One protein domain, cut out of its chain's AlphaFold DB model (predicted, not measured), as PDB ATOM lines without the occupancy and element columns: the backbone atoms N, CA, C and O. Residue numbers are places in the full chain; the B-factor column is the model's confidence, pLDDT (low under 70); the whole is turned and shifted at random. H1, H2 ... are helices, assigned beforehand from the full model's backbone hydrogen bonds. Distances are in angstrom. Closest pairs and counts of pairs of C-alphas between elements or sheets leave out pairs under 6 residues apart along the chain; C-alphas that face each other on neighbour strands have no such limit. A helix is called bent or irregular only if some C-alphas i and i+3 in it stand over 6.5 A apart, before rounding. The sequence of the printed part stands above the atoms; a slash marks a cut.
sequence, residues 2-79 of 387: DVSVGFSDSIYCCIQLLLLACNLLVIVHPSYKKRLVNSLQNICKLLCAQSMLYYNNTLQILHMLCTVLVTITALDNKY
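AT A GLANCE: This is residues 2 to 79 of the 387 residues of an uncharacterized protein of Planoprotostelium fungivorum (UniProt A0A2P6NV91). Two helices make a long, open and unequal U: H1 runs one way, the backbone turns at His 29, and the longer H2 folds back alongside and reaches well beyond the beginning of H1. Residues 2 to 14, of which 5 to 14 belong to H1, and residues 45 to 79 of H2 stand free, as do residues 27 to 32 round the turn. The printed part has 78 residues with two named helices, H1 then H2, and no named strand; the class is all helix. It is extended, with a radius of gyration of the C-alphas of 20.8 A and spans of 73 by 23 by 7 A.

HOW THE PARTS SIT: Look at H1, residues 5 to 28, and H2, residues 30 to 79: they are close but not clearly touching, their closest C-alphas being those of Val 26 and Lys 33, 5.7 A apart. They run opposite ways at a shallow tilt of 6 degrees. Every O i to N i+4 pair is within hydrogen-bond range in H1, and 43 of 46 in H2.

IN THESE COORDINATES: Find C-alpha 5 at (163.525, 141.760, 264.844); from there H1 runs 35.3 A to C-alpha 28. H2 begins at C-alpha 30, (131.596, 159.671, 275.869), and runs 71.7 A to C-alpha 79, (199.948, 142.667, 262.345). It is irregular, with C-alphas 31 and 34 7.5 A apart, and has a kink of 35 degrees near residue 37.

THE WHOLE: The C-alphas farthest apart, of Ser 31 and Tyr 79, are 72.6 A apart. The printed part has no cut, and its link is tight. Mean pLDDT of the printed part is 72.2; look for values under 70 at residues 2 to 9, 44 to 45, 47 to 52 and 60 to 62.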
ATOM      1  N   ASP A   2     169.088 136.688 265.024       38.47
ATOM      2  CA  ASP A   2     167.633 136.772 264.764       38.47
ATOM      3  C   ASP A   2     166.798 137.269 265.953       38.47
ATOM      4  O   ASP A   2     165.575 137.186 265.949       38.47
ATOM      5  N   VAL A   3     167.445 137.799 266.993       43.16
ATOM      6  CA  VAL A   3     166.759 138.197 268.237       43.16
ATOM      7  C   VAL A   3     166.284 139.660 268.203       43.16
ATOM      8  O   VAL A   3     165.391 140.025 268.961       43.16
ATOM      9  N   SER A   4     166.818 140.515 267.319       41.84
ATOM     10  CA  SER A   4     166.473 141.951 267.337       41.84
ATOM     11  C   SER A   4     165.195 142.310 266.578       41.84
ATOM     12  O   SER A   4     164.607 143.347 266.875       41.84
ATOM     13  N   VAL A   5     164.738 141.477 265.636       48.62
ATOM     14  CA  VAL A   5     163.525 141.760 264.844       48.62
ATOM     15  C   VAL A   5     162.275 141.656 265.731       48.62
ATOM     16  O   VAL A   5     161.479 142.593 265.795       48.62
ATOM     17  N   GLY A   6     162.189 140.613 266.566       48.81
ATOM     18  CA  GLY A   6     161.012 140.364 267.409       48.81
ATOM     19  C   GLY A   6     160.760 141.389 268.525       48.81
ATOM     20  O   GLY A   6     159.633 141.513 269.003       48.81
ATOM     21  N   PHE A   7     161.771 142.156 268.950       48.59
ATOM     22  CA  PHE A   7     161.584 143.157 270.009       48.59
ATOM     23  C   PHE A   7     160.882 144.421 269.492       48.59
ATOM     24  O   PHE A   7     160.058 145.005 270.197       48.59
ATOM     25  N   SER A   8     161.163 144.813 268.244       60.66
ATOM     26  CA  SER A   8     160.501 145.956 267.605       60.66
ATOM     27  C   SER A   8     159.026 145.670 267.314       60.66
ATOM     28  O   SER A   8     158.168 146.502 267.620       60.66
ATOM     29  N   ASP A   9     158.720 144.447 266.878       66.62
ATOM     30  CA  ASP A   9     157.352 144.001 266.609       66.62
ATOM     31  C   ASP A   9     156.521 143.898 267.895       66.62
ATOM     32  O   ASP A   9     155.351 144.276 267.918       66.62
ATOM     33  N   SER A  10     157.133 143.466 269.006       72.56
ATOM     34  CA  SER A  10     156.464 143.363 270.311       72.56
ATOM     35  C   SER A  10     156.062 144.727 270.882       72.56
ATOM     36  O   SER A  10     154.942 144.896 271.373       72.56
ATOM     37  N   ILE A  11     156.932 145.737 270.767       76.50
ATOM     38  CA  ILE A  11     156.617 147.103 271.211       76.50
ATOM     39  C   ILE A  11     155.531 147.712 270.324       76.50
ATOM     40  O   ILE A  11     154.585 148.311 270.839       76.50
ATOM     41  N   TYR A  12     155.626 147.524 269.006       73.44
ATOM     42  CA  TYR A  12     154.621 148.019 268.070       73.44
ATOM     43  C   TYR A  12     153.247 147.384 268.330       73.44
ATOM     44  O   TYR A  12     152.236 148.084 268.379       73.44
ATOM     45  N   CYS A  13     153.216 146.078 268.608       76.19
ATOM     46  CA  CYS A  13     152.003 145.345 268.957       76.19
ATOM     47  C   CYS A  13     151.396 145.831 270.287       76.19
ATOM     48  O   CYS A  13     150.191 146.075 270.367       76.19
ATOM     49  N   CYS A  14     152.224 146.079 271.309       74.31
ATOM     50  CA  CYS A  14     151.775 146.656 272.580       74.31
ATOM     51  C   CYS A  14     151.177 148.065 272.411       74.31
ATOM     52  O   CYS A  14     150.155 148.376 273.022       74.31
ATOM     53  N   ILE A  15     151.779 148.912 271.568       79.12
ATOM     54  CA  ILE A  15     151.275 150.266 271.284       79.12
ATOM     55  C   ILE A  15     149.944 150.203 270.521       79.12
ATOM     56  O   ILE A  15     149.008 150.921 270.867       79.12
ATOM     57  N   GLN A  16     149.830 149.315 269.530       79.06
ATOM     58  CA  GLN A  16     148.596 149.083 268.769       79.06
ATOM     59  C   GLN A  16     147.452 148.584 269.669       79.06
ATOM     60  O   GLN A  16     146.343 149.116 269.611       79.06
ATOM     61  N   LEU A  17     147.722 147.630 270.568       78.81
ATOM     62  CA  LEU A  17     146.748 147.135 271.549       78.81
ATOM     63  C   LEU A  17     146.302 148.222 272.532       78.81
ATOM     64  O   LEU A  17     145.113 148.327 272.837       78.81
ATOM     65  N   LEU A  18     147.232 149.061 272.997       80.25
ATOM     66  CA  LEU A  18     146.914 150.176 273.886       80.25
ATOM     67  C   LEU A  18     146.023 151.207 273.178       80.25
ATOM     68  O   LEU A  18     145.025 151.648 273.747       80.25
ATOM     69  N   LEU A  19     146.338 151.557 271.927       78.31
ATOM     70  CA  LEU A  19     145.532 152.472 271.112       78.31
ATOM     71  C   LEU A  19     144.131 151.909 270.840       78.31
ATOM     72  O   LEU A  19     143.145 152.637 270.967       78.31
ATOM     73  N   LEU A  20     144.022 150.613 270.543       84.31
ATOM     74  CA  LEU A  20     142.743 149.933 270.336       84.31
ATOM     75  C   LEU A  20     141.883 149.937 271.610       84.31
ATOM     76  O   LEU A  20     140.703 150.284 271.555       84.31
ATOM     77  N   ALA A  21     142.478 149.622 272.764       75.44
ATOM     78  CA  ALA A  21     141.795 149.654 274.055       75.44
ATOM     79  C   ALA A  21     141.305 151.068 274.410       75.44
ATOM     80  O   ALA A  21     140.193 151.241 274.908       75.44
ATOM     81  N   CYS A  22     142.098 152.093 274.094       74.19
ATOM     82  CA  CYS A  22     141.716 153.486 274.306       74.19
ATOM     83  C   CYS A  22     140.560 153.915 273.396       74.19
ATOM     84  O   CYS A  22     139.637 154.585 273.859       74.19
ATOM     85  N   ASN A  23     140.570 153.495 272.129       77.12
ATOM     86  CA  ASN A  23     139.478 153.764 271.193       77.12
ATOM     87  C   ASN A  23     138.172 153.092 271.643       77.12
ATOM     88  O   ASN A  23     137.124 153.738 271.638       77.12
ATOM     89  N   LEU A  24     138.233 151.843 272.116       79.56
ATOM     90  CA  LEU A  24     137.079 151.140 272.688       79.56
ATOM     91  C   LEU A  24     136.535 151.844 273.940       79.56
ATOM     92  O   LEU A  24     135.326 152.028 274.063       79.56
ATOM     93  N   LEU A  25     137.408 152.314 274.836       73.12
ATOM     94  CA  LEU A  25     136.996 153.032 276.046       73.12
ATOM     95  C   LEU A  25     136.279 154.358 275.724       73.12
ATOM     96  O   LEU A  25     135.316 154.730 276.396       73.12
ATOM     97  N   VAL A  26     136.723 155.061 274.675       77.31
ATOM     98  CA  VAL A  26     136.094 156.306 274.197       77.31
ATOM     99  C   VAL A  26     134.716 156.047 273.580       77.31
ATOM    100  O   VAL A  26     133.828 156.885 273.739       77.31
ATOM    101  N   ILE A  27     134.519 154.900 272.920       83.25
ATOM    102  CA  ILE A  27     133.220 154.493 272.360       83.25
ATOM    103  C   ILE A  27     132.225 154.157 273.480       83.25
ATOM    104  O   ILE A  27     131.068 154.562 273.412       83.25
ATOM    105  N   VAL A  28     132.675 153.459 274.526       82.25
ATOM    106  CA  VAL A  28     131.806 153.005 275.625       82.25
ATOM    107  C   VAL A  28     131.357 154.156 276.530       82.25
ATOM    108  O   VAL A  28     130.267 154.100 277.094       82.25
ATOM    109  N   HIS A  29     132.161 155.216 276.680       73.56
ATOM    110  CA  HIS A  29     131.884 156.248 277.680       73.56
ATOM    111  C   HIS A  29     132.253 157.672 277.199       73.56
ATOM    112  O   HIS A  29     133.332 158.195 277.508       73.56
ATOM    113  N   PRO A  30     131.334 158.370 276.498       80.88
ATOM    114  CA  PRO A  30     131.596 159.671 275.869       80.88
ATOM    115  C   PRO A  30     132.049 160.760 276.853       80.88
ATOM    116  O   PRO A  30     132.859 161.624 276.511       80.88
ATOM    117  N   SER A  31     131.581 160.690 278.102       82.00
ATOM    118  CA  SER A  31     131.888 161.651 279.169       82.00
ATOM    119  C   SER A  31     133.370 161.678 279.574       82.00
ATOM    120  O   SER A  31     133.836 162.675 280.123       82.00
ATOM    121  N   TYR A  32     134.139 160.623 279.274       70.56
ATOM    122  CA  TYR A  32     135.568 160.537 279.605       70.56
ATOM    123  C   TYR A  32     136.491 161.024 278.481       70.56
ATOM    124  O   TYR A  32     137.690 161.211 278.710       70.56
ATOM    125  N   LYS A  33     135.942 161.307 277.292       79.06
ATOM    126  CA  LYS A  33     136.697 161.613 276.068       79.06
ATOM    127  C   LYS A  33     137.739 162.716 276.269       79.06
ATOM    128  O   LYS A  33     138.883 162.559 275.863       79.06
ATOM    129  N   LYS A  34     137.393 163.815 276.946       78.81
ATOM    130  CA  LYS A  34     138.296 164.974 277.069       78.81
ATOM    131  C   LYS A  34     139.458 164.751 278.049       78.81
ATOM    132  O   LYS A  34     140.575 165.175 277.769       78.81
ATOM    133  N   ARG A  35     139.222 164.088 279.189       76.81
ATOM    134  CA  ARG A  35     140.284 163.817 280.181       76.81
ATOM    135  C   ARG A  35     141.184 162.665 279.739       76.81
ATOM    136  O   ARG A  35     142.398 162.782 279.859       76.81
ATOM    137  N   LEU A  36     140.604 161.605 279.176       73.62
ATOM    138  CA  LEU A  36     141.353 160.436 278.724       73.62
ATOM    139  C   LEU A  36     142.289 160.776 277.556       73.62
ATOM    140  O   LEU A  36     143.456 160.404 277.591       73.62
ATOM    141  N   VAL A  37     141.812 161.542 276.564       76.56
ATOM    142  CA  VAL A  37     142.632 161.954 275.411       76.56
ATOM    143  C   VAL A  37     143.832 162.792 275.855       76.56
ATOM    144  O   VAL A  37     144.949 162.524 275.421       76.56
ATOM    145  N   ASN A  38     143.646 163.736 276.784       74.31
ATOM    146  CA  ASN A  38     144.756 164.539 277.307       74.31
ATOM    147  C   ASN A  38     145.772 163.697 278.097       74.31
ATOM    148  O   ASN A  38     146.980 163.870 277.928       74.31
ATOM    149  N   SER A  39     145.313 162.765 278.938       73.62
ATOM    150  CA  SER A  39     146.207 161.867 279.680       73.62
ATOM    151  C   SER A  39     146.982 160.927 278.752       73.62
ATOM    152  O   SER A  39     148.188 160.767 278.921       73.62
ATOM    153  N   LEU A  40     146.328 160.364 277.734       70.19
ATOM    154  CA  LEU A  40     146.971 159.490 276.751       70.19
ATOM    155  C   LEU A  40     147.969 160.235 275.875       70.19
ATOM    156  O   LEU A  40     149.051 159.717 275.617       70.19
ATOM    157  N   GLN A  41     147.658 161.466 275.469       73.62
ATOM    158  CA  GLN A  41     148.584 162.288 274.698       73.62
ATOM    159  C   GLN A  41     149.852 162.607 275.503       73.62
ATOM    160  O   GLN A  41     150.951 162.586 274.951       73.62
ATOM    161  N   ASN A  42     149.727 162.837 276.813       73.06
ATOM    162  CA  ASN A  42     150.875 163.054 277.694       73.06
ATOM    163  C   ASN A  42     151.696 161.773 277.913       73.06
ATOM    164  O   ASN A  42     152.924 161.827 277.863       73.06
ATOM    165  N   ILE A  43     151.043 160.619 278.082       73.06
ATOM    166  CA  ILE A  43     151.724 159.319 278.203       73.06
ATOM    167  C   ILE A  43     152.446 158.963 276.896       73.06
ATOM    168  O   ILE A  43     153.605 158.563 276.933       73.06
ATOM    169  N   CYS A  44     151.819 159.184 275.738       68.12
ATOM    170  CA  CYS A  44     152.445 158.949 274.436       68.12
ATOM    171  C   CYS A  44     153.656 159.861 274.215       68.12
ATOM    172  O   CYS A  44     154.689 159.392 273.749       68.12
ATOM    173  N   LYS A  45     153.576 161.145 274.598       69.94
ATOM    174  CA  LYS A  45     154.727 162.063 274.545       69.94
ATOM    175  C   LYS A  45     155.877 161.589 275.437       69.94
ATOM    176  O   LYS A  45     157.025 161.629 275.006       69.94
ATOM    177  N   LEU A  46     155.575 161.106 276.643       71.81
ATOM    178  CA  LEU A  46     156.583 160.598 277.574       71.81
ATOM    179  C   LEU A  46     157.235 159.300 277.070       71.81
ATOM    180  O   LEU A  46     158.457 159.182 277.091       71.81
ATOM    181  N   LEU A  47     156.438 158.356 276.561       64.62
ATOM    182  CA  LEU A  47     156.932 157.103 275.980       64.62
ATOM    183  C   LEU A  47     157.733 157.346 274.693       64.62
ATOM    184  O   LEU A  47     158.750 156.692 274.462       64.62
ATOM    185  N   CYS A  48     157.332 158.320 273.874       64.31
ATOM    186  CA  CYS A  48     158.078 158.731 272.686       64.31
ATOM    187  C   CYS A  48     159.427 159.370 273.067       64.31
ATOM    188  O   CYS A  48     160.461 159.011 272.511       64.31
ATOM    189  N   ALA A  49     159.459 160.228 274.090       68.56
ATOM    190  CA  ALA A  49     160.709 160.799 274.594       68.56
ATOM    191  C   ALA A  49     161.651 159.732 275.190       68.56
ATOM    192  O   ALA A  49     162.854 159.750 274.928       68.56
ATOM    193  N   GLN A  50     161.118 158.768 275.950       68.19
ATOM    194  CA  GLN A  50     161.914 157.683 276.534       68.19
ATOM    195  C   GLN A  50     162.434 156.691 275.487       68.19
ATOM    196  O   GLN A  50     163.587 156.274 275.572       68.19
ATOM    197  N   SER A  51     161.625 156.340 274.483       65.94
ATOM    198  CA  SER A  51     162.060 155.466 273.385       65.94
ATOM    199  C   SER A  51     163.140 156.122 272.525       65.94
ATOM    200  O   SER A  51     164.118 155.458 272.193       65.94
ATOM    201  N   MET A  52     163.044 157.429 272.257       68.81
ATOM    202  CA  MET A  52     164.095 158.181 271.557       68.81
ATOM    203  C   MET A  52     165.404 158.245 272.355       68.81
ATOM    204  O   MET A  52     166.481 158.093 271.781       68.81
ATOM    205  N   LEU A  53     165.340 158.415 273.682       71.44
ATOM    206  CA  LEU A  53     166.527 158.371 274.546       71.44
ATOM    207  C   LEU A  53     167.161 156.977 274.584       71.44
ATOM    208  O   LEU A  53     168.382 156.855 274.503       71.44
ATOM    209  N   TYR A  54     166.344 155.924 274.670       71.31
ATOM    210  CA  TYR A  54     166.834 154.550 274.637       71.31
ATOM    211  C   TYR A  54     167.499 154.241 273.293       71.31
ATOM    212  O   TYR A  54     168.635 153.778 273.273       71.31
ATOM    213  N   TYR A  55     166.851 154.596 272.181       71.75
ATOM    214  CA  TYR A  55     167.373 154.375 270.835       71.75
ATOM    215  C   TYR A  55     168.688 155.125 270.594       71.75
ATOM    216  O   TYR A  55     169.646 154.532 270.106       71.75
ATOM    217  N   ASN A  56     168.783 156.392 271.012       72.44
ATOM    218  CA  ASN A  56     170.019 157.171 270.901       72.44
ATOM    219  C   ASN A  56     171.167 156.564 271.719       72.44
ATOM    220  O   ASN A  56     172.290 156.470 271.223       72.44
ATOM    221  N   ASN A  57     170.893 156.093 272.937       71.31
ATOM    222  CA  ASN A  57     171.905 155.441 273.768       71.31
ATOM    223  C   ASN A  57     172.337 154.089 273.177       71.31
ATOM    224  O   ASN A  57     173.529 153.780 273.149       71.31
ATOM    225  N   THR A  58     171.403 153.293 272.650       70.94
ATOM    226  CA  THR A  58     171.724 152.030 271.970       70.94
ATOM    227  C   THR A  58     172.530 152.271 270.693       70.94
ATOM    228  O   THR A  58     173.493 151.549 270.443       70.94
ATOM    229  N   LEU A  59     172.203 153.310 269.920       74.12
ATOM    230  CA  LEU A  59     172.924 153.681 268.703       74.12
ATOM    231  C   LEU A  59     174.354 154.150 269.008       74.12
ATOM    232  O   LEU A  59     175.283 153.766 268.303       74.12
ATOM    233  N   GLN A  60     174.561 154.906 270.094       69.62
ATOM    234  CA  GLN A  60     175.902 155.289 270.552       69.62
ATOM    235  C   GLN A  60     176.741 154.082 270.988       69.62
ATOM    236  O   GLN A  60     177.916 153.988 270.629       69.62
ATOM    237  N   ILE A  61     176.148 153.134 271.722       69.62
ATOM    238  CA  ILE A  61     176.831 151.894 272.123       69.62
ATOM    239  C   ILE A  61     177.177 151.055 270.889       69.62
ATOM    240  O   ILE A  61     178.303 150.574 270.770       69.62
ATOM    241  N   LEU A  62     176.247 150.920 269.941       68.12
ATOM    242  CA  LEU A  62     176.474 150.190 268.696       68.12
ATOM    243  C   LEU A  62     177.580 150.844 267.855       68.12
ATOM    244  O   LEU A  62     178.472 150.154 267.375       68.12
ATOM    245  N   HIS A  63     177.581 152.174 267.745       76.56
ATOM    246  CA  HIS A  63     178.625 152.933 267.057       76.56
ATOM    247  C   HIS A  63     180.005 152.739 267.707       76.56
ATOM    248  O   HIS A  63     181.005 152.534 267.013       76.56
ATOM    249  N   MET A  64     180.068 152.740 269.041       78.12
ATOM    250  CA  MET A  64     181.295 152.462 269.790       78.12
ATOM    251  C   MET A  64     181.803 151.039 269.524       78.12
ATOM    252  O   MET A  64     182.982 150.858 269.220       78.12
ATOM    253  N   LEU A  65     180.920 150.035 269.561       74.06
ATOM    254  CA  LEU A  65     181.264 148.640 269.271       74.06
ATOM    255  C   LEU A  65     181.738 148.447 267.825       74.06
ATOM    256  O   LEU A  65     182.751 147.784 267.604       74.06
ATOM    257  N   CYS A  66     181.071 149.068 266.848       75.62
ATOM    258  CA  CYS A  66     181.494 149.047 265.446       75.62
ATOM    259  C   CYS A  66     182.880 149.679 265.267       75.62
ATOM    260  O   CYS A  66     183.733 149.108 264.591       75.62
ATOM    261  N   THR A  67     183.143 150.812 265.924       75.19
ATOM    262  CA  THR A  67     184.451 151.488 265.874       75.19
ATOM    263  C   THR A  67     185.557 150.605 266.459       75.19
ATOM    264  O   THR A  67     186.633 150.473 265.870       75.19
ATOM    265  N   VAL A  68     185.291 149.948 267.592       82.19
ATOM    266  CA  VAL A  68     186.221 149.001 268.221       82.19
ATOM    267  C   VAL A  68     186.490 147.809 267.302       82.19
ATOM    268  O   VAL A  68     187.651 147.472 267.084       82.19
ATOM    269  N   LEU A  69     185.453 147.219 266.699       73.50
ATOM    270  CA  LEU A  69     185.598 146.103 265.761       73.50
ATOM    271  C   LEU A  69     186.426 146.486 264.530       73.50
ATOM    272  O   LEU A  69     187.380 145.784 264.211       73.50
ATOM    273  N   VAL A  70     186.134 147.625 263.893       83.75
ATOM    274  CA  VAL A  70     186.911 148.130 262.746       83.75
ATOM    275  C   VAL A  70     188.374 148.352 263.133       83.75
ATOM    276  O   VAL A  70     189.273 147.975 262.384       83.75
ATOM    277  N   THR A  71     188.628 148.899 264.323       78.75
ATOM    278  CA  THR A  71     189.990 149.123 264.826       78.75
ATOM    279  C   THR A  71     190.722 147.801 265.055       78.75
ATOM    280  O   THR A  71     191.866 147.656 264.632       78.75
ATOM    281  N   ILE A  72     190.068 146.808 265.663       77.56
ATOM    282  CA  ILE A  72     190.632 145.465 265.866       77.56
ATOM    283  C   ILE A  72     190.942 144.810 264.524       77.56
ATOM    284  O   ILE A  72     192.031 144.275 264.364       77.56
ATOM    285  N   THR A  73     190.037 144.883 263.546       71.00
ATOM    286  CA  THR A  73     190.261 144.330 262.203       71.00
ATOM    287  C   THR A  73     191.407 145.040 261.479       71.00
ATOM    288  O   THR A  73     192.220 144.387 260.830       71.00
ATOM    289  N   ALA A  74     191.525 146.362 261.611       79.19
ATOM    290  CA  ALA A  74     192.635 147.120 261.041       79.19
ATOM    291  C   ALA A  74     193.980 146.745 261.688       79.19
ATOM    292  O   ALA A  74     194.979 146.593 260.984       79.19
ATOM    293  N   LEU A  75     194.007 146.554 263.012       78.38
ATOM    294  CA  LEU A  75     195.189 146.081 263.733       78.38
ATOM    295  C   LEU A  75     195.530 144.643 263.328       78.38
ATOM    296  O   LEU A  75     196.668 144.371 262.962       78.38
ATOM    297  N   ASP A  76     194.553 143.741 263.306       75.94
ATOM    298  CA  ASP A  76     194.729 142.351 262.888       75.94
ATOM    299  C   ASP A  76     195.295 142.266 261.462       75.94
ATOM    300  O   ASP A  76     196.288 141.583 261.239       75.94
ATOM    301  N   ASN A  77     194.781 143.056 260.514       77.38
ATOM    302  CA  ASN A  77     195.320 143.124 259.152       77.38
ATOM    303  C   ASN A  77     196.744 143.700 259.092       77.38
ATOM    304  O   ASN A  77     197.564 143.233 258.303       77.38
ATOM    305  N   LYS A  78     197.063 144.692 259.933       80.31
ATOM    306  CA  LYS A  78     198.403 145.295 259.999       80.31
ATOM    307  C   LYS A  78     199.439 144.349 260.614       80.31
ATOM    308  O   LYS A  78     200.594 144.361 260.192       80.31
ATOM    309  N   TYR A  79     199.043 143.538 261.593       74.94
ATOM    310  CA  TYR A  79     199.948 142.667 262.345       74.94
ATOM    311  C   TYR A  79     199.948 141.205 261.870       74.94
ATOM    312  O   TYR A  79     200.917 140.501 262.136       74.94
TER     313      TYR A  79